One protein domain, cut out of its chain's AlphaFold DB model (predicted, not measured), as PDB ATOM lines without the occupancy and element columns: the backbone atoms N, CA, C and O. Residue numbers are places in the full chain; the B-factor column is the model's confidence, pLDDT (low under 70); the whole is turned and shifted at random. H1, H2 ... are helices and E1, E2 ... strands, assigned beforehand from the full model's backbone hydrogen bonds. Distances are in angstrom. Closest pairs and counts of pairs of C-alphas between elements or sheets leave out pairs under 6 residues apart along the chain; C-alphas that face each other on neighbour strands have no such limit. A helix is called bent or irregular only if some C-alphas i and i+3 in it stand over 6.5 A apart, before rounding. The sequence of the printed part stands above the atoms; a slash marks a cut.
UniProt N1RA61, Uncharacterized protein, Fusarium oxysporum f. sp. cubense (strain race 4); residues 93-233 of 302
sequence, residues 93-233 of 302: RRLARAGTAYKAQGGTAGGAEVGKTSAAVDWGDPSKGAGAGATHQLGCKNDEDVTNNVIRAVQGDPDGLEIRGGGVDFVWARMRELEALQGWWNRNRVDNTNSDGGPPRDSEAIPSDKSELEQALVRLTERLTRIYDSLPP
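This is residues 93 to 233 of the 302 residues of an uncharacterized protein of Fusarium oxysporum f. sp. cubense (strain race 4) (UniProt N1RA61). With little regular structure, the domain is a small parallel sheet, E2 E1 E3, with H2 over one face, short H1 over the other and long H4 packed on H2. Residues 201 to 211, in the long link from H3 to H4, stick out from the rest. The printed part has 141 residues, 56 in named elements, mixed, ordered E1 H1 E2 H2 E3 H3 H4; it is loose, radius of gyration of the C-alphas 18.2 A, spanning 64 by 34 by 25 A.

E1, residues 118 to 123, begins at C-alpha 118 (379.687, 366.124, 405.772). H1 is 130 to 133, irregular, 7.3 A between its end C-alphas; E2 136 to 140; H2 143 to 155, 18.3 A; E3 170 to 173; H3 177 to 181; H4 212 to 230, 27.3 A, ending at C-alpha 230 (372.760, 350.943, 403.849).

Across E1 and E3, N 121 and O 172 are 2.9 A apart; across E2 and E1, N 138 and O 120, 2.9 A. H2 is on the sheet, height 8.1 A, H1 on the opposite face. H4 touches H2 with residues 223 to 230 alone, C-alphas of Thr 147 and Arg 223 closest at 6.1 A, a shallow tilt of 10 degrees, the same way. Every O i to N i+4 pair is within hydrogen-bond range in H2, H3 and H4.

The printed part has no cut. Links H2 to E3 and H3 to H4 are long. Residues 99 to 114 and 186 to 208 have pLDDT under 70.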
ATOM      1  N   ARG A  93     380.104 374.366 404.444       89.75
ATOM      2  CA  ARG A  93     380.705 375.315 405.405       89.75
ATOM      3  C   ARG A  93     379.691 375.787 406.441       89.75
ATOM      4  O   ARG A  93     380.054 375.958 407.605       89.75
ATOM      5  N   ARG A  94     378.430 375.954 406.034       88.88
ATOM      6  CA  ARG A  94     377.332 376.299 406.939       88.88
ATOM      7  C   ARG A  94     377.030 375.152 407.902       88.88
ATOM      8  O   ARG A  94     376.924 375.400 409.096       88.88
ATOM      9  N   LEU A  95     376.965 373.908 407.418       89.44
ATOM     10  CA  LEU A  95     376.802 372.699 408.240       89.44
ATOM     11  C   LEU A  95     377.959 372.517 409.236       89.44
ATOM     12  O   LEU A  95     377.712 372.275 410.415       89.44
ATOM     13  N   ALA A  96     379.199 372.749 408.803       87.31
ATOM     14  CA  ALA A  96     380.389 372.682 409.650       87.31
ATOM     15  C   ALA A  96     380.423 373.738 410.777       87.31
ATOM     16  O   ALA A  96     381.200 373.592 411.715       87.31
ATOM     17  N   ARG A  97     379.581 374.782 410.722       84.75
ATOM     18  CA  ARG A  97     379.350 375.725 411.837       84.75
ATOM     19  C   ARG A  97     377.988 375.545 412.518       84.75
ATOM     20  O   ARG A  97     377.760 376.101 413.583       84.75
ATOM     21  N   ALA A  98     377.070 374.789 411.918       78.94
ATOM     22  CA  ALA A  98     375.712 374.605 412.412       78.94
ATOM     23  C   ALA A  98     375.583 373.317 413.235       78.94
ATOM     24  O   ALA A  98     375.245 372.251 412.716       78.94
ATOM     25  N   GLY A  99     375.767 373.440 414.545       66.25
ATOM     26  CA  GLY A  99     375.418 372.388 415.492       66.25
ATOM     27  C   GLY A  99     375.798 372.747 416.921       66.25
ATOM     28  O   GLY A  99     376.796 373.419 417.164       66.25
ATOM     29  N   THR A 100     374.990 372.293 417.875       61.97
ATOM     30  CA  THR A 100     375.231 372.489 419.306       61.97
ATOM     31  C   THR A 100     375.017 371.155 420.013       61.97
ATOM     32  O   THR A 100     373.890 370.666 420.090       61.97
ATOM     33  N   ALA A 101     376.088 370.547 420.519       59.12
ATOM     34  CA  ALA A 101     376.005 369.355 421.352       59.12
ATOM     35  C   ALA A 101     375.602 369.766 422.772       59.12
ATOM     36  O   ALA A 101     376.334 370.480 423.458       59.12
ATOM     37  N   TYR A 102     374.436 369.317 423.229       57.88
ATOM     38  CA  TYR A 102     373.972 369.546 424.599       57.88
ATOM     39  C   TYR A 102     374.583 368.529 425.578       57.88
ATOM     40  O   TYR A 102     375.182 367.532 425.172       57.88
ATOM     41  N   LYS A 103     374.398 368.740 426.890       50.53
ATOM     42  CA  LYS A 103     374.908 367.850 427.958       50.53
ATOM     43  C   LYS A 103     374.626 366.356 427.747       50.53
ATOM     44  O   LYS A 103     375.471 365.536 428.085       50.53
ATOM     45  N   ALA A 104     373.474 366.004 427.173       58.03
ATOM     46  CA  ALA A 104     373.099 364.615 426.887       58.03
ATOM     47  C   ALA A 104     373.966 363.934 425.803       58.03
ATOM     48  O   ALA A 104     373.925 362.717 425.670       58.03
ATOM     49  N   GLN A 105     374.748 364.707 425.043       55.38
ATOM     50  CA  GLN A 105     375.640 364.256 423.967       55.38
ATOM     51  C   GLN A 105     377.111 364.632 424.246       55.38
ATOM     52  O   GLN A 105     377.906 364.766 423.323       55.38
ATOM     53  N   GLY A 106     377.478 364.841 425.519       55.47
ATOM     54  CA  GLY A 106     378.849 365.176 425.932       55.47
ATOM     55  C   GLY A 106     379.196 366.672 425.938       55.47
ATOM     56  O   GLY A 106     380.344 367.025 426.197       55.47
ATOM     57  N   GLY A 107     378.231 367.561 425.682       58.69
ATOM     58  CA  GLY A 107     378.439 369.011 425.715       58.69
ATOM     59  C   GLY A 107     378.432 369.648 427.113       58.69
ATOM     60  O   GLY A 107     378.092 369.030 428.125       58.69
ATOM     61  N   THR A 108     378.759 370.939 427.173       53.31
ATOM     62  CA  THR A 108     378.707 371.751 428.401       53.31
ATOM     63  C   THR A 108     377.275 372.184 428.754       53.31
ATOM     64  O   THR A 108     376.329 372.017 427.981       53.31
ATOM     65  N   ALA A 109     377.072 372.754 429.952       50.66
ATOM     66  CA  ALA A 109     375.813 373.434 430.270       50.66
ATOM     67  C   ALA A 109     375.684 374.700 429.402       50.66
ATOM     68  O   ALA A 109     376.535 375.577 429.491       50.66
ATOM     69  N   GLY A 110     374.642 374.766 428.569       60.25
ATOM     70  CA  GLY A 110     374.499 375.758 427.491       60.25
ATOM     71  C   GLY A 110     374.702 375.163 426.092       60.25
ATOM     72  O   GLY A 110     374.142 375.675 425.131       60.25
ATOM     73  N   GLY A 111     375.390 374.019 426.007       56.97
ATOM     74  CA  GLY A 111     375.740 373.346 424.762       56.97
ATOM     75  C   GLY A 111     377.067 373.843 424.181       56.97
ATOM     76  O   GLY A 111     377.380 375.028 424.243       56.97
ATOM     77  N   ALA A 112     377.862 372.923 423.637       58.03
ATOM     78  CA  ALA A 112     379.095 373.242 422.922       58.03
ATOM     79  C   ALA A 112     378.808 373.301 421.417       58.03
ATOM     80  O   ALA A 112     378.102 372.430 420.911       58.03
ATOM     81  N   GLU A 113     379.351 374.282 420.693       57.50
ATOM     82  CA  GLU A 113     379.268 374.274 419.228       57.50
ATOM     83  C   GLU A 113     380.046 373.072 418.678       57.50
ATOM     84  O   GLU A 113     381.259 372.959 418.848       57.50
ATOM     85  N   VAL A 114     379.322 372.148 418.048       69.00
ATOM     86  CA  VAL A 114     379.867 370.949 417.408       69.00
ATOM     87  C   VAL A 114     379.284 370.922 416.008       69.00
ATOM     88  O   VAL A 114     378.112 370.594 415.814       69.00
ATOM     89  N   GLY A 115     380.100 371.342 415.043       79.38
ATOM     90  CA  GLY A 115     379.739 371.368 413.632       79.38
ATOM     91  C   GLY A 115     379.373 369.986 413.100       79.38
ATOM     92  O   GLY A 115     379.905 368.973 413.552       79.38
ATOM     93  N   LYS A 116     378.477 369.950 412.114       89.81
ATOM     94  CA  LYS A 116     378.084 368.708 411.441       89.81
ATOM     95  C   LYS A 116     379.153 368.275 410.448       89.81
ATOM     96  O   LYS A 116     379.578 369.079 409.613       89.81
ATOM     97  N   THR A 117     379.560 367.008 410.506       92.81
ATOM     98  CA  THR A 117     380.448 366.435 409.492       92.81
ATOM     99  C   THR A 117     379.671 366.164 408.212       92.81
ATOM    100  O   THR A 117     378.473 365.874 408.232       92.81
ATOM    101  N   SER A 118     380.339 366.282 407.069       95.56
ATOM    102  CA  SER A 118     379.687 366.124 405.772       95.56
ATOM    103  C   SER A 118     380.595 365.549 404.694       95.56
ATOM    104  O   SER A 118     381.804 365.777 404.703       95.56
ATOM    105  N   ALA A 119     380.004 364.834 403.740       97.50
ATOM    106  CA  ALA A 119     380.696 364.271 402.588       97.50
ATOM    107  C   ALA A 119     380.099 364.792 401.275       97.50
ATOM    108  O   ALA A 119     378.878 364.879 401.124       97.50
ATOM    109  N   ALA A 120     380.972 365.108 400.320       97.50
ATOM    110  CA  ALA A 120     380.612 365.384 398.935       97.50
ATOM    111  C   ALA A 120     381.148 364.260 398.043       97.50
ATOM    112  O   ALA A 120     382.362 364.068 397.957       97.50
ATOM    113  N   VAL A 121     380.242 363.534 397.389       97.25
ATOM    114  CA  VAL A 121     380.543 362.382 396.531       97.25
ATOM    115  C   VAL A 121     380.182 362.725 395.088       97.25
ATOM    116  O   VAL A 121     379.010 362.889 394.753       97.25
ATOM    117  N   ASP A 122     381.174 362.875 394.217       93.75
ATOM    118  CA  ASP A 122     380.935 363.320 392.840       93.75
ATOM    119  C   ASP A 122     381.946 362.713 391.873       93.75
ATOM    120  O   ASP A 122     383.027 362.264 392.257       93.75
ATOM    121  N   TRP A 123     381.587 362.741 390.599       91.62
ATOM    122  CA  TRP A 123     382.483 362.403 389.506       91.62
ATOM    123  C   TRP A 123     383.655 363.394 389.441       91.62
ATOM    124  O   TRP A 123     383.460 364.610 389.501       91.62
ATOM    125  N   GLY A 124     384.874 362.872 389.308       89.25
ATOM    126  CA  GLY A 124     386.104 363.657 389.303       89.25
ATOM    127  C   GLY A 124     386.566 364.044 390.707       89.25
ATOM    128  O   GLY A 124     386.784 363.183 391.552       89.25
ATOM    129  N   ASP A 125     386.771 365.342 390.932       87.81
ATOM    130  CA  ASP A 125     387.344 365.902 392.161       87.81
ATOM    131  C   ASP A 125     386.351 366.881 392.822       87.81
ATOM    132  O   ASP A 125     386.246 368.039 392.392       87.81
ATOM    133  N   PRO A 126     385.626 366.460 393.881       91.00
ATOM    134  CA  PRO A 126     384.617 367.295 394.532       91.00
ATOM    135  C   PRO A 126     385.179 368.583 395.155       91.00
ATOM    136  O   PRO A 126     384.413 369.526 395.378       91.00
ATOM    137  N   SER A 127     386.494 368.663 395.407       88.06
ATOM    138  CA  SER A 127     387.140 369.859 395.969       88.06
ATOM    139  C   SER A 127     387.163 371.045 394.995       88.06
ATOM    140  O   SER A 127     387.226 372.195 395.428       88.06
ATOM    141  N   LYS A 128     387.040 370.786 393.685       84.94
ATOM    142  CA  LYS A 128     387.009 371.806 392.619       84.94
ATOM    143  C   LYS A 128     385.600 372.328 392.310       84.94
ATOM    144  O   LYS A 128     385.440 373.184 391.441       84.94
ATOM    145  N   GLY A 129     384.574 371.803 392.983       81.19
ATOM    146  CA  GLY A 129     383.166 372.114 392.734       81.19
ATOM    147  C   GLY A 129     382.405 372.540 393.989       81.19
ATOM    148  O   GLY A 129     382.961 373.111 394.926       81.19
ATOM    149  N   ALA A 130     381.105 372.235 394.029       83.75
ATOM    150  CA  ALA A 130     380.258 372.534 395.186       83.75
ATOM    151  C   ALA A 130     380.737 371.838 396.481       83.75
ATOM    152  O   ALA A 130     380.511 372.361 397.573       83.75
ATOM    153  N   GLY A 131     381.441 370.704 396.362       89.56
ATOM    154  CA  GLY A 131     382.009 369.924 397.467       89.56
ATOM    155  C   GLY A 131     383.210 370.552 398.187       89.56
ATOM    156  O   GLY A 131     383.632 370.028 399.216       89.56
ATOM    157  N   ALA A 132     383.727 371.697 397.725       89.56
ATOM    158  CA  ALA A 132     384.889 372.401 398.292       89.56
ATOM    159  C   ALA A 132     384.755 372.853 399.767       89.56
ATOM    160  O   ALA A 132     385.689 373.421 400.335       89.56
ATOM    161  N   GLY A 133     383.577 372.694 400.375       90.00
ATOM    162  CA  GLY A 133     383.332 372.970 401.792       90.00
ATOM    163  C   GLY A 133     383.081 371.736 402.661       90.00
ATOM    164  O   GLY A 133     382.885 371.911 403.860       90.00
ATOM    165  N   ALA A 134     383.010 370.533 402.078       94.25
ATOM    166  CA  ALA A 134     382.723 369.294 402.802       94.25
ATOM    167  C   ALA A 134     383.857 368.905 403.762       94.25
ATOM    168  O   ALA A 134     385.003 369.322 403.590       94.25
ATOM    169  N   THR A 135     383.537 368.083 404.763       94.38
ATOM    170  CA  THR A 135     384.541 367.468 405.647       94.38
ATOM    171  C   THR A 135     385.336 366.392 404.904       94.38
ATOM    172  O   THR A 135     386.535 366.270 405.125       94.38
ATOM    173  N   HIS A 136     384.680 365.661 403.995       95.94
ATOM    174  CA  HIS A 136     385.291 364.643 403.138       95.94
ATOM    175  C   HIS A 136     384.884 364.859 401.671       95.94
ATOM    176  O   HIS A 136     383.704 365.049 401.364       95.94
ATOM    177  N   GLN A 137     385.850 364.809 400.753       96.12
ATOM    178  CA  GLN A 137     385.636 364.890 399.306       96.12
ATOM    179  C   GLN A 137     385.962 363.535 398.672       96.12
ATOM    180  O   GLN A 137     387.127 363.160 398.569       96.12
ATOM    181  N   LEU A 138     384.937 362.802 398.233       95.62
ATOM    182  CA  LEU A 138     385.082 361.457 397.675       95.62
ATOM    183  C   LEU A 138     384.903 361.486 396.151       95.62
ATOM    184  O   LEU A 138     383.787 361.536 395.630       95.62
ATOM    185  N   GLY A 139     386.031 361.493 395.441       94.00
ATOM    186  CA  GLY A 139     386.074 361.482 393.979       94.00
ATOM    187  C   GLY A 139     385.731 360.122 393.373       94.00
ATOM    188  O   GLY A 139     386.168 359.081 393.866       94.00
ATOM    189  N   CYS A 140     384.948 360.136 392.297       93.75
ATOM    190  CA  CYS A 140     384.385 358.954 391.638       93.75
ATOM    191  C   CYS A 140     384.673 358.964 390.126       93.75
ATOM    192  O   CYS A 140     384.849 360.033 389.537       93.75
ATOM    193  N   LYS A 141     384.689 357.801 389.465       90.69
ATOM    194  CA  LYS A 141     384.845 357.692 387.995       90.69
ATOM    195  C   LYS A 141     383.565 357.266 387.272       90.69
ATOM    196  O   LYS A 141     383.512 357.331 386.048       90.69
ATOM    197  N   ASN A 142     382.585 356.752 388.010       90.75
ATOM    198  CA  ASN A 142     381.325 356.207 387.512       90.75
ATOM    199  C   ASN A 142     380.282 356.178 388.657       90.75
ATOM    200  O   ASN A 142     380.627 356.434 389.813       90.75
ATOM    201  N   ASP A 143     379.020 355.834 388.371       94.44
ATOM    202  CA  ASP A 143     377.956 355.817 389.394       94.44
ATOM    203  C   ASP A 143     378.063 354.641 390.388       94.44
ATOM    204  O   ASP A 143     377.440 354.668 391.451       94.44
ATOM    205  N   GLU A 144     378.871 353.621 390.088       95.50
ATOM    206  CA  GLU A 144     379.182 352.531 391.019       95.50
ATOM    207  C   GLU A 144     380.166 352.994 392.103       95.50
ATOM    208  O   GLU A 144     379.918 352.783 393.290       95.50
ATOM    209  N   ASP A 145     381.216 353.728 391.722       96.12
ATOM    210  CA  ASP A 145     382.118 354.412 392.656       96.12
ATOM    211  C   ASP A 145     381.335 355.388 393.550       96.12
ATOM    212  O   ASP A 145     381.544 355.406 394.764       96.12
ATOM    213  N   VAL A 146     380.391 356.156 392.979       97.06
ATOM    214  CA  VAL A 146     379.491 357.046 393.745       97.06
ATOM    215  C   VAL A 146     378.682 356.245 394.764       97.06
ATOM    216  O   VAL A 146     378.606 356.634 395.926       97.06
ATOM    217  N   THR A 147     378.113 355.108 394.358       98.06
ATOM    218  CA  THR A 147     377.324 354.230 395.238       98.06
ATOM    219  C   THR A 147     378.162 353.723 396.412       98.06
ATOM    220  O   THR A 147     377.762 353.868 397.568       98.06
ATOM    221  N   ASN A 148     379.359 353.205 396.134       97.88
ATOM    222  CA  ASN A 148     380.267 352.685 397.154       97.88
ATOM    223  C   ASN A 148     380.768 353.790 398.103       97.88
ATOM    224  O   ASN A 148     380.786 353.595 399.318       97.88
ATOM    225  N   ASN A 149     381.102 354.974 397.579       97.81
ATOM    226  CA  ASN A 149     381.537 356.116 398.387       97.81
ATOM    227  C   ASN A 149     380.405 356.731 399.228       97.81
ATOM    228  O   ASN A 149     380.670 357.210 400.329       97.81
ATOM    229  N   VAL A 150     379.147 356.690 398.772       98.12
ATOM    230  CA  VAL A 150     377.991 357.059 399.609       98.12
ATOM    231  C   VAL A 150     377.842 356.086 400.776       98.12
ATOM    232  O   VAL A 150     377.730 356.534 401.914       98.12
ATOM    233  N   ILE A 151     377.905 354.775 400.525       97.81
ATOM    234  CA  ILE A 151     377.823 353.751 401.580       97.81
ATOM    235  C   ILE A 151     378.972 353.933 402.590       97.81
ATOM    236  O   ILE A 151     378.722 353.982 403.794       97.81
ATOM    237  N   ARG A 152     380.207 354.150 402.109       97.06
ATOM    238  CA  ARG A 152     381.383 354.489 402.934       97.06
ATOM    239  C   ARG A 152     381.141 355.728 403.803       97.06
ATOM    240  O   ARG A 152     381.388 355.694 405.004       97.06
ATOM    241  N   ALA A 153     380.620 356.813 403.228       97.44
ATOM    242  CA  ALA A 153     380.340 358.047 403.964       97.44
ATOM    243  C   ALA A 153     379.229 357.893 405.021       97.44
ATOM    244  O   ALA A 153     379.253 358.584 406.039       97.44
ATOM    245  N   VAL A 154     378.269 356.993 404.794       96.50
ATOM    246  CA  VAL A 154     377.153 356.701 405.709       96.50
ATOM    247  C   VAL A 154     377.562 355.764 406.850       96.50
ATOM    248  O   VAL A 154     377.111 355.944 407.978       96.50
ATOM    249  N   GLN A 155     378.401 354.762 406.581       95.31
ATOM    250  CA  GLN A 155     378.775 353.739 407.568       95.31
ATOM    251  C   GLN A 155     380.064 354.080 408.330       95.31
ATOM    252  O   GLN A 155     380.214 353.692 409.492       95.31
ATOM    253  N   GLY A 156     380.958 354.854 407.712       93.75
ATOM    254  CA  GLY A 156     382.326 355.064 408.173       93.75
ATOM    255  C   GLY A 156     383.298 354.030 407.610       93.75
ATOM    256  O   GLY A 156     382.906 353.044 406.984       93.75
ATOM    257  N   ASP A 157     384.586 354.266 407.840       92.00
ATOM    258  CA  ASP A 157     385.643 353.330 407.475       92.00
ATOM    259  C   ASP A 157     385.728 352.151 408.455       92.00
ATOM    260  O   ASP A 157     385.464 352.330 409.648       92.00
ATOM    261  N   PRO A 158     386.171 350.958 408.006       89.88
ATOM    262  CA  PRO A 158     386.381 349.807 408.887       89.88
ATOM    263  C   PRO A 158     387.388 350.054 410.023       89.88
ATOM    264  O   PRO A 158     387.289 349.416 411.069       89.88
ATOM    265  N   ASP A 159     388.348 350.961 409.823       89.38
ATOM    266  CA  ASP A 159     389.313 351.405 410.838       89.38
ATOM    267  C   ASP A 159     388.897 352.708 411.552       89.38
ATOM    268  O   ASP A 159     389.467 353.057 412.587       89.38
ATOM    269  N   GLY A 160     387.892 353.416 411.024       87.00
ATOM    270  CA  GLY A 160     387.416 354.708 411.508       87.00
ATOM    271  C   GLY A 160     388.417 355.867 411.401       87.00
ATOM    272  O   GLY A 160     388.195 356.877 412.072       87.00
ATOM    273  N   LEU A 161     389.510 355.737 410.634       85.12
ATOM    274  CA  LEU A 161     390.620 356.704 410.632       85.12
ATOM    275  C   LEU A 161     390.344 357.971 409.817       85.12
ATOM    276  O   LEU A 161     390.675 359.063 410.280       85.12
ATOM    277  N   GLU A 162     389.768 357.848 408.616       89.00
ATOM    278  CA  GLU A 162     389.367 359.007 407.807       89.00
ATOM    279  C   GLU A 162     387.907 359.368 408.100       89.00
ATOM    280  O   GLU A 162     387.630 360.459 408.600       89.00
ATOM    281  N   ILE A 163     386.971 358.447 407.856       92.75
ATOM    282  CA  ILE A 163     385.555 358.612 408.190       92.75
ATOM    283  C   ILE A 163     385.242 357.778 409.433       92.75
ATOM    284  O   ILE A 163     385.271 356.548 409.398       92.75
ATOM    285  N   ARG A 164     384.902 358.448 410.540       89.19
ATOM    286  CA  ARG A 164     384.520 357.802 411.808       89.19
ATOM    287  C   ARG A 164     383.413 356.757 411.616       89.19
ATOM    288  O   ARG A 164     382.490 356.966 410.831       89.19
ATOM    289  N   GLY A 165     383.455 355.676 412.397       87.12
ATOM    290  CA  GLY A 165     382.362 354.699 412.454       87.12
ATOM    291  C   GLY A 165     381.019 355.371 412.774       87.12
ATOM    292  O   GLY A 165     380.944 356.244 413.643       87.12
ATOM    293  N   GLY A 166     379.970 354.996 412.041       86.38
ATOM    294  CA  GLY A 166     378.683 355.704 412.037       86.38
ATOM    295  C   GLY A 166     378.624 356.907 411.084       86.38
ATOM    296  O   GLY A 166     377.649 357.654 411.127       86.38
ATOM    297  N   GLY A 167     379.648 357.104 410.248       93.62
ATOM    298  CA  GLY A 167     379.627 358.005 409.098       93.62
ATOM    299  C   GLY A 167     379.570 359.501 409.412       93.62
ATOM    300  O   GLY A 167     380.006 359.977 410.466       93.62
ATOM    301  N   VAL A 168     379.049 360.258 408.445       94.62
ATOM    302  CA  VAL A 168     378.867 361.717 408.506       94.62
ATOM    303  C   VAL A 168     377.401 362.120 408.676       94.62
ATOM    304  O   VAL A 168     376.494 361.386 408.298       94.62
ATOM    305  N   ASP A 169     377.159 363.330 409.185       94.19
ATOM    306  CA  ASP A 169     375.799 363.836 409.433       94.19
ATOM    307  C   ASP A 169     375.051 364.261 408.152       94.19
ATOM    308  O   ASP A 169     373.827 364.399 408.165       94.19
ATOM    309  N   PHE A 170     375.772 364.525 407.055       96.12
ATOM    310  CA  PHE A 170     375.196 364.925 405.767       96.12
ATOM    311  C   PHE A 170     376.026 364.412 404.584       96.12
ATOM    312  O   PHE A 170     377.193 364.774 404.433       96.12
ATOM    313  N   VAL A 171     375.409 363.627 403.699       97.56
ATOM    314  CA  VAL A 171     376.014 363.191 402.433       97.56
ATOM    315  C   VAL A 171     375.291 363.870 401.277       97.56
ATOM    316  O   VAL A 171     374.074 363.757 401.145       97.56
ATOM    317  N   TRP A 172     376.046 364.544 400.413       97.12
ATOM    318  CA  TRP A 172     375.579 364.952 399.092       97.12
ATOM    319  C   TRP A 172     376.279 364.105 398.038       97.12
ATOM    320  O   TRP A 172     377.502 363.957 398.076       97.12
ATOM    321  N   ALA A 173     375.508 363.579 397.091       96.25
ATOM    322  CA  ALA A 173     376.023 362.759 396.009       96.25
ATOM    323  C   ALA A 173     375.362 363.101 394.675       96.25
ATOM    324  O   ALA A 173     374.196 363.507 394.641       96.25
ATOM    325  N   ARG A 174     376.090 362.899 393.573       93.44
ATOM    326  CA  ARG A 174     375.576 363.109 392.216       93.44
ATOM    327  C   ARG A 174     375.891 361.924 391.307       93.44
ATOM    328  O   ARG A 174     377.049 361.628 391.036       93.44
ATOM    329  N   MET A 175     374.831 361.295 390.803       92.69
ATOM    330  CA  MET A 175     374.892 360.258 389.770       92.69
ATOM    331  C   MET A 175     374.733 360.884 388.380       92.69
ATOM    332  O   MET A 175     373.962 361.836 388.220       92.69
ATOM    333  N   ARG A 176     375.480 360.396 387.384       89.19
ATOM    334  CA  ARG A 176     375.637 361.051 386.073       89.19
ATOM    335  C   ARG A 176     375.592 360.110 384.861       89.19
ATOM    336  O   ARG A 176     375.659 360.609 383.738       89.19
ATOM    337  N   GLU A 177     375.403 358.795 385.007       88.69
ATOM    338  CA  GLU A 177     375.257 357.895 383.843       88.69
ATOM    339  C   GLU A 177     374.053 358.281 382.963       88.69
ATOM    340  O   GLU A 177     374.162 358.287 381.737       88.69
ATOM    341  N   LEU A 178     372.931 358.705 383.563       88.81
ATOM    342  CA  LEU A 178     371.791 359.252 382.811       88.81
ATOM    343  C   LEU A 178     372.086 360.627 382.175       88.81
ATOM    344  O   LEU A 178     371.492 360.951 381.143       88.81
ATOM    345  N   GLU A 179     372.994 361.428 382.751       86.31
ATOM    346  CA  GLU A 179     373.472 362.692 382.153       86.31
ATOM    347  C   GLU A 179     374.257 362.415 380.863       86.31
ATOM    348  O   GLU A 179     374.041 363.046 379.820       86.31
ATOM    349  N   ALA A 180     375.139 361.419 380.929       85.06
ATOM    350  CA  ALA A 180     375.937 360.965 379.804       85.06
ATOM    351  C   ALA A 180     375.081 360.341 378.693       85.06
ATOM    352  O   ALA A 180     375.145 360.806 377.553       85.06
ATOM    353  N   LEU A 181     374.247 359.347 379.024       86.38
ATOM    354  CA  LEU A 181     373.473 358.569 378.048       86.38
ATOM    355  C   LEU A 181     372.532 359.442 377.205       86.38
ATOM    356  O   LEU A 181     372.445 359.290 375.993       86.38
ATOM    357  N   GLN A 182     371.841 360.391 377.836       83.12
ATOM    358  CA  GLN A 182     370.890 361.269 377.143       83.12
ATOM    359  C   GLN A 182     371.572 362.446 376.410       83.12
ATOM    360  O   GLN A 182     370.884 363.218 375.738       83.12
ATOM    361  N   GLY A 183     372.897 362.611 376.520       80.25
ATOM    362  CA  GLY A 183     373.662 363.623 375.777       80.25
ATOM    363  C   GLY A 183     373.541 365.065 376.292       80.25
ATOM    364  O   GLY A 183     373.807 366.003 375.541       80.25
ATOM    365  N   TRP A 184     373.147 365.251 377.556       77.75
ATOM    366  CA  TRP A 184     373.075 366.551 378.249       77.75
ATOM    367  C   TRP A 184     374.346 366.873 379.055       77.75
ATOM    368  O   TRP A 184     374.487 367.983 379.565       77.75
ATOM    369  N   TRP A 185     375.315 365.950 379.073       73.12
ATOM    370  CA  TRP A 185     376.638 366.155 379.656       73.12
ATOM    371  C   TRP A 185     377.408 367.318 379.015       73.12
ATOM    372  O   TRP A 185     377.560 367.403 377.792       73.12
ATOM    373  N   ASN A 186     378.002 368.173 379.852       65.38
ATOM    374  CA  ASN A 186     378.867 369.278 379.425       65.38
ATOM    375  C   ASN A 186     380.198 368.791 378.817       65.38
ATOM    376  O   ASN A 186     381.239 368.761 379.479       65.38
ATOM    377  N   ARG A 187     380.183 368.439 377.523       56.66
ATOM    378  CA  ARG A 187     381.358 367.937 376.778       56.66
ATOM    379  C   ARG A 187     382.549 368.904 376.773       56.66
ATOM    380  O   ARG A 187     383.678 368.437 376.741       56.66
ATOM    381  N   ASN A 188     382.320 370.209 376.943       49.06
ATOM    382  CA  ASN A 188     383.374 371.223 377.104       49.06
ATOM    383  C   ASN A 188     384.307 370.977 378.310       49.06
ATOM    384  O   ASN A 188     385.360 371.602 378.393       49.06
ATOM    385  N   ARG A 189     383.936 370.104 379.260       49.59
ATOM    386  CA  ARG A 189     384.828 369.692 380.355       49.59
ATOM    387  C   ARG A 189     385.774 368.547 379.983       49.59
ATOM    388  O   ARG A 189     386.748 368.370 380.696       49.59
ATOM    389  N   VAL A 190     385.510 367.781 378.920       50.16
ATOM    390  CA  VAL A 190     386.169 366.483 378.658       50.16
ATOM    391  C   VAL A 190     387.593 366.630 378.103       50.16
ATOM    392  O   VAL A 190     388.442 365.801 378.409       50.16
ATOM    393  N   ASP A 191     387.883 367.707 377.367       46.03
ATOM    394  CA  ASP A 191     389.208 367.952 376.766       46.03
ATOM    395  C   ASP A 191     390.212 368.627 377.726       46.03
ATOM    396  O   ASP A 191     391.334 368.955 377.341       46.03
ATOM    397  N   ASN A 192     389.827 368.857 378.985       50.22
ATOM    398  CA  ASN A 192     390.677 369.479 379.997       50.22
ATOM    399  C   ASN A 192     391.196 368.409 380.973       50.22
ATOM    400  O   ASN A 192     390.425 367.589 381.468       50.22
ATOM    401  N   THR A 193     392.484 368.426 381.323       46.06
ATOM    402  CA  THR A 193     393.068 367.459 382.281       46.06
ATOM    403  C   THR A 193     392.518 367.604 383.707       46.06
ATOM    404  O   THR A 193     392.719 366.725 384.536       46.06
ATOM    405  N   ASN A 194     391.764 368.678 383.974       48.25
ATOM    406  CA  ASN A 194     390.943 368.883 385.171       48.25
ATOM    407  C   ASN A 194     389.465 368.448 385.008       48.25
ATOM    408  O   ASN A 194     388.609 368.946 385.736       48.25
ATOM    409  N   SER A 195     389.134 367.587 384.039       55.41
ATOM    410  CA  SER A 195     387.756 367.119 383.807       55.41
ATOM    411  C   SER A 195     387.176 366.325 384.985       55.41
ATOM    412  O   SER A 195     387.903 365.639 385.701       55.41
ATOM    413  N   ASP A 196     385.844 366.324 385.108       55.06
ATOM    414  CA  ASP A 196     385.095 365.506 386.079       55.06
ATOM    415  C   ASP A 196     385.145 363.984 385.765       55.06
ATOM    416  O   ASP A 196     384.295 363.230 386.225       55.06
ATOM    417  N   GLY A 197     386.074 363.523 384.920       54.56
ATOM    418  CA  GLY A 197     386.006 362.223 384.249       54.56
ATOM    419  C   GLY A 197     384.960 362.222 383.128       54.56
ATOM    420  O   GLY A 197     383.841 362.695 383.294       54.56
ATOM    421  N   GLY A 198     385.313 361.711 381.947       49.66
ATOM    422  CA  GLY A 198     384.305 361.420 380.923       49.66
ATOM    423  C   GLY A 198     383.453 360.209 381.327       49.66
ATOM    424  O   GLY A 198     383.929 359.391 382.119       49.66
ATOM    425  N   PRO A 199     382.238 360.037 380.771       52.12
ATOM    426  CA  PRO A 199     381.527 358.769 380.902       52.12
ATOM    427  C   PRO A 199     382.423 357.600 380.471       52.12
ATOM    428  O   PRO A 199     383.184 357.771 379.508       52.12
ATOM    429  N   PRO A 200     382.341 356.435 381.145       54.56
ATOM    430  CA  PRO A 200     383.066 355.243 380.738       54.56
ATOM    431  C   PRO A 200     382.869 354.994 379.246       54.56
ATOM    432  O   PRO A 200     381.736 354.883 378.769       54.56
ATOM    433  N   ARG A 201     383.976 354.941 378.503       52.16
ATOM    434  CA  ARG A 201     383.936 354.400 377.148       52.16
ATOM    435  C   ARG A 201     383.687 352.906 377.287       52.16
ATOM    436  O   ARG A 201     384.348 352.257 378.091       52.16
ATOM    437  N   ASP A 202     382.725 352.425 376.513       46.00
ATOM    438  CA  ASP A 202     382.493 351.010 376.260       46.00
ATOM    439  C   ASP A 202     382.074 350.204 377.509       46.00
ATOM    440  O   ASP A 202     382.817 349.391 378.052       46.00
ATOM    441  N   SER A 203     380.814 350.372 377.933       47.84
ATOM    442  CA  SER A 203     380.090 349.206 378.463       47.84
ATOM    443  C   SER A 203     379.742 348.322 377.276       47.84
ATOM    444  O   SER A 203     378.994 348.761 376.400       47.84
ATOM    445  N   GLU A 204     380.289 347.106 377.225       44.97
ATOM    446  CA  GLU A 204     379.922 346.144 376.187       44.97
ATOM    447  C   GLU A 204     378.401 345.950 376.181       44.97
ATOM    448  O   GLU A 204     377.786 345.681 377.218       44.97
ATOM    449  N   ALA A 205     377.788 346.126 375.011       46.66
ATOM    450  CA  ALA A 205     376.350 345.998 374.852       46.66
ATOM    451  C   ALA A 205     375.946 344.528 375.014       46.66
ATOM    452  O   ALA A 205     375.970 343.753 374.055       46.66
ATOM    453  N   ILE A 206     375.567 344.143 376.235       53.19
ATOM    454  CA  ILE A 206     374.940 342.849 376.500       53.19
ATOM    455  C   ILE A 206     373.671 342.783 375.633       53.19
ATOM    456  O   ILE A 206     372.806 343.653 375.785       53.19
ATOM    457  N   PRO A 207     373.526 341.791 374.732       50.69
ATOM    458  CA  PRO A 207     372.330 341.667 373.914       50.69
ATOM    459  C   PRO A 207     371.119 341.452 374.826       50.69
ATOM    460  O   PRO A 207     371.020 340.458 375.544       50.69
ATOM    461  N   SER A 208     370.220 342.431 374.820       60.84
ATOM    462  CA  SER A 208     369.053 342.512 375.688       60.84
ATOM    463  C   SER A 208     367.925 343.191 374.921       60.84
ATOM    464  O   SER A 208     368.154 344.203 374.264       60.84
ATOM    465  N   ASP A 209     366.700 342.677 375.052       74.06
ATOM    466  CA  ASP A 209     365.508 343.248 374.405       74.06
ATOM    467  C   ASP A 209     365.117 344.636 374.963       74.06
ATOM    468  O   ASP A 209     364.214 345.297 374.449       74.06
ATOM    469  N   LYS A 210     365.784 345.085 376.035       76.81
ATOM    470  CA  LYS A 210     365.535 346.357 376.722       76.81
ATOM    471  C   LYS A 210     366.369 347.485 376.130       76.81
ATOM    472  O   LYS A 210     367.581 347.347 375.956       76.81
ATOM    473  N   SER A 211     365.743 348.644 375.928       87.94
ATOM    474  CA  SER A 211     366.441 349.863 375.491       87.94
ATOM    475  C   SER A 211     367.575 350.259 376.450       87.94
ATOM    476  O   SER A 211     367.466 350.060 377.661       87.94
ATOM    477  N   GLU A 212     368.637 350.890 375.938       87.00
ATOM    478  CA  GLU A 212     369.776 351.362 376.752       87.00
ATOM    479  C   GLU A 212     369.335 352.245 377.934       87.00
ATOM    480  O   GLU A 212     369.889 352.162 379.031       87.00
ATOM    481  N   LEU A 213     368.291 353.058 377.726       88.38
ATOM    482  CA  LEU A 213     367.683 353.893 378.759       88.38
ATOM    483  C   LEU A 213     367.043 353.060 379.872       88.38
ATOM    484  O   LEU A 213     367.236 353.360 381.047       88.38
ATOM    485  N   GLU A 214     366.297 352.017 379.519       90.00
ATOM    486  CA  GLU A 214     365.688 351.117 380.498       90.00
ATOM    487  C   GLU A 214     366.765 350.383 381.306       90.00
ATOM    488  O   GLU A 214     366.676 350.325 382.531       90.00
ATOM    489  N   GLN A 215     367.829 349.909 380.653       89.06
ATOM    490  CA  GLN A 215     368.965 349.283 381.337       89.06
ATOM    491  C   GLN A 215     369.658 350.253 382.312       89.06
ATOM    492  O   GLN A 215     369.993 349.870 383.433       89.06
ATOM    493  N   ALA A 216     369.846 351.518 381.923       90.50
ATOM    494  CA  ALA A 216     370.420 352.539 382.800       90.50
ATOM    495  C   ALA A 216     369.500 352.893 383.985       90.50
ATOM    496  O   ALA A 216     369.986 353.096 385.096       90.50
ATOM    497  N   LEU A 217     368.177 352.915 383.780       92.31
ATOM    498  CA  LEU A 217     367.191 353.109 384.849       92.31
ATOM    499  C   LEU A 217     367.158 351.927 385.833       92.31
ATOM    500  O   LEU A 217     367.040 352.154 387.037       92.31
ATOM    501  N   VAL A 218     367.321 350.689 385.354       94.12
ATOM    502  CA  VAL A 218     367.469 349.501 386.215       94.12
ATOM    503  C   VAL A 218     368.727 349.623 387.078       94.12
ATOM    504  O   VAL A 218     368.604 349.611 388.302       94.12
ATOM    505  N   ARG A 219     369.906 349.872 386.482       94.19
ATOM    506  CA  ARG A 219     371.165 350.056 387.238       94.19
ATOM    507  C   ARG A 219     371.087 351.193 388.257       94.19
ATOM    508  O   ARG A 219     371.580 351.061 389.376       94.19
ATOM    509  N   LEU A 220     370.463 352.318 387.892       94.75
ATOM    510  CA  LEU A 220     370.219 353.422 388.820       94.75
ATOM    511  C   LEU A 220     369.343 352.970 389.996       94.75
ATOM    512  O   LEU A 220     369.676 353.246 391.144       94.75
ATOM    513  N   THR A 221     368.254 352.251 389.723       95.62
ATOM    514  CA  THR A 221     367.343 351.754 390.764       95.62
ATOM    515  C   THR A 221     368.059 350.797 391.718       95.62
ATOM    516  O   THR A 221     367.972 350.974 392.929       95.62
ATOM    517  N   GLU A 222     368.844 349.847 391.205       97.00
ATOM    518  CA  GLU A 222     369.638 348.905 392.011       97.00
ATOM    519  C   GLU A 222     370.656 349.610 392.923       97.00
ATOM    520  O   GLU A 222     370.842 349.226 394.080       97.00
ATOM    521  N   ARG A 223     371.310 350.668 392.426       97.44
ATOM    522  CA  ARG A 223     372.231 351.510 393.211       97.44
ATOM    523  C   ARG A 223     371.506 352.303 394.296       97.44
ATOM    524  O   ARG A 223     371.956 352.313 395.440       97.44
ATOM    525  N   LEU A 224     370.372 352.924 393.966       97.00
ATOM    526  CA  LEU A 224     369.550 353.667 394.928       97.00
ATOM    527  C   LEU A 224     369.009 352.756 396.038       97.00
ATOM    528  O   LEU A 224     369.056 353.148 397.202       97.00
ATOM    529  N   THR A 225     368.575 351.536 395.705       97.44
ATOM    530  CA  THR A 225     368.169 350.516 396.685       97.44
ATOM    531  C   THR A 225     369.325 350.159 397.617       97.44
ATOM    532  O   THR A 225     369.169 350.262 398.829       97.44
ATOM    533  N   ARG A 226     370.523 349.857 397.089       98.00
ATOM    534  CA  ARG A 226     371.707 349.574 397.927       98.00
ATOM    535  C   ARG A 226     372.077 350.733 398.853       98.00
ATOM    536  O   ARG A 226     372.408 350.496 400.014       98.00
ATOM    537  N   ILE A 227     371.990 351.977 398.376       97.81
ATOM    538  CA  ILE A 227     372.187 353.160 399.223       97.81
ATOM    539  C   ILE A 227     371.128 353.189 400.326       97.81
ATOM    540  O   ILE A 227     371.492 353.253 401.498       97.81
ATOM    541  N   TYR A 228     369.842 353.096 399.985       97.56
ATOM    542  CA  TYR A 228     368.745 353.130 400.952       97.56
ATOM    543  C   TYR A 228     368.871 352.031 402.017       97.56
ATOM    544  O   TYR A 228     368.778 352.302 403.217       97.56
ATOM    545  N   ASP A 229     369.183 350.804 401.605       97.25
ATOM    546  CA  ASP A 229     369.380 349.656 402.490       97.25
ATOM    547  C   ASP A 229     370.586 349.835 403.423       97.25
ATOM    548  O   ASP A 229     370.540 349.374 404.565       97.25
ATOM    549  N   SER A 230     371.600 350.605 403.014       96.38
ATOM    550  CA  SER A 230     372.760 350.943 403.849       96.38
ATOM    551  C   SER A 230     372.503 352.006 404.928       96.38
ATOM    552  O   SER A 230     373.273 352.078 405.886       96.38
ATOM    553  N   LEU A 231     371.446 352.826 404.795       96.81
ATOM    554  CA  LEU A 231     371.197 353.957 405.703       96.81
ATOM    555  C   LEU A 231     370.838 353.501 407.135       96.81
ATOM    556  O   LEU A 231     370.103 352.521 407.295       96.81
ATOM    557  N   PRO A 232     371.259 354.229 408.185       95.19
ATOM    558  CA  PRO A 232     370.730 354.061 409.537       95.19
ATOM    559  C   PRO A 232     369.220 354.363 409.626       95.19
ATOM    560  O   PRO A 232     368.699 355.127 408.805       95.19
ATOM    561  N   PRO A 233     368.512 353.842 410.645       95.31
ATOM    562  CA  PRO A 233     367.157 354.284 410.972       95.31
ATOM    563  C   PRO A 233     367.089 355.796 411.231       95.31
ATOM    564  O   PRO A 233     368.058 356.398 411.697       95.31
TER     565      PRO A 233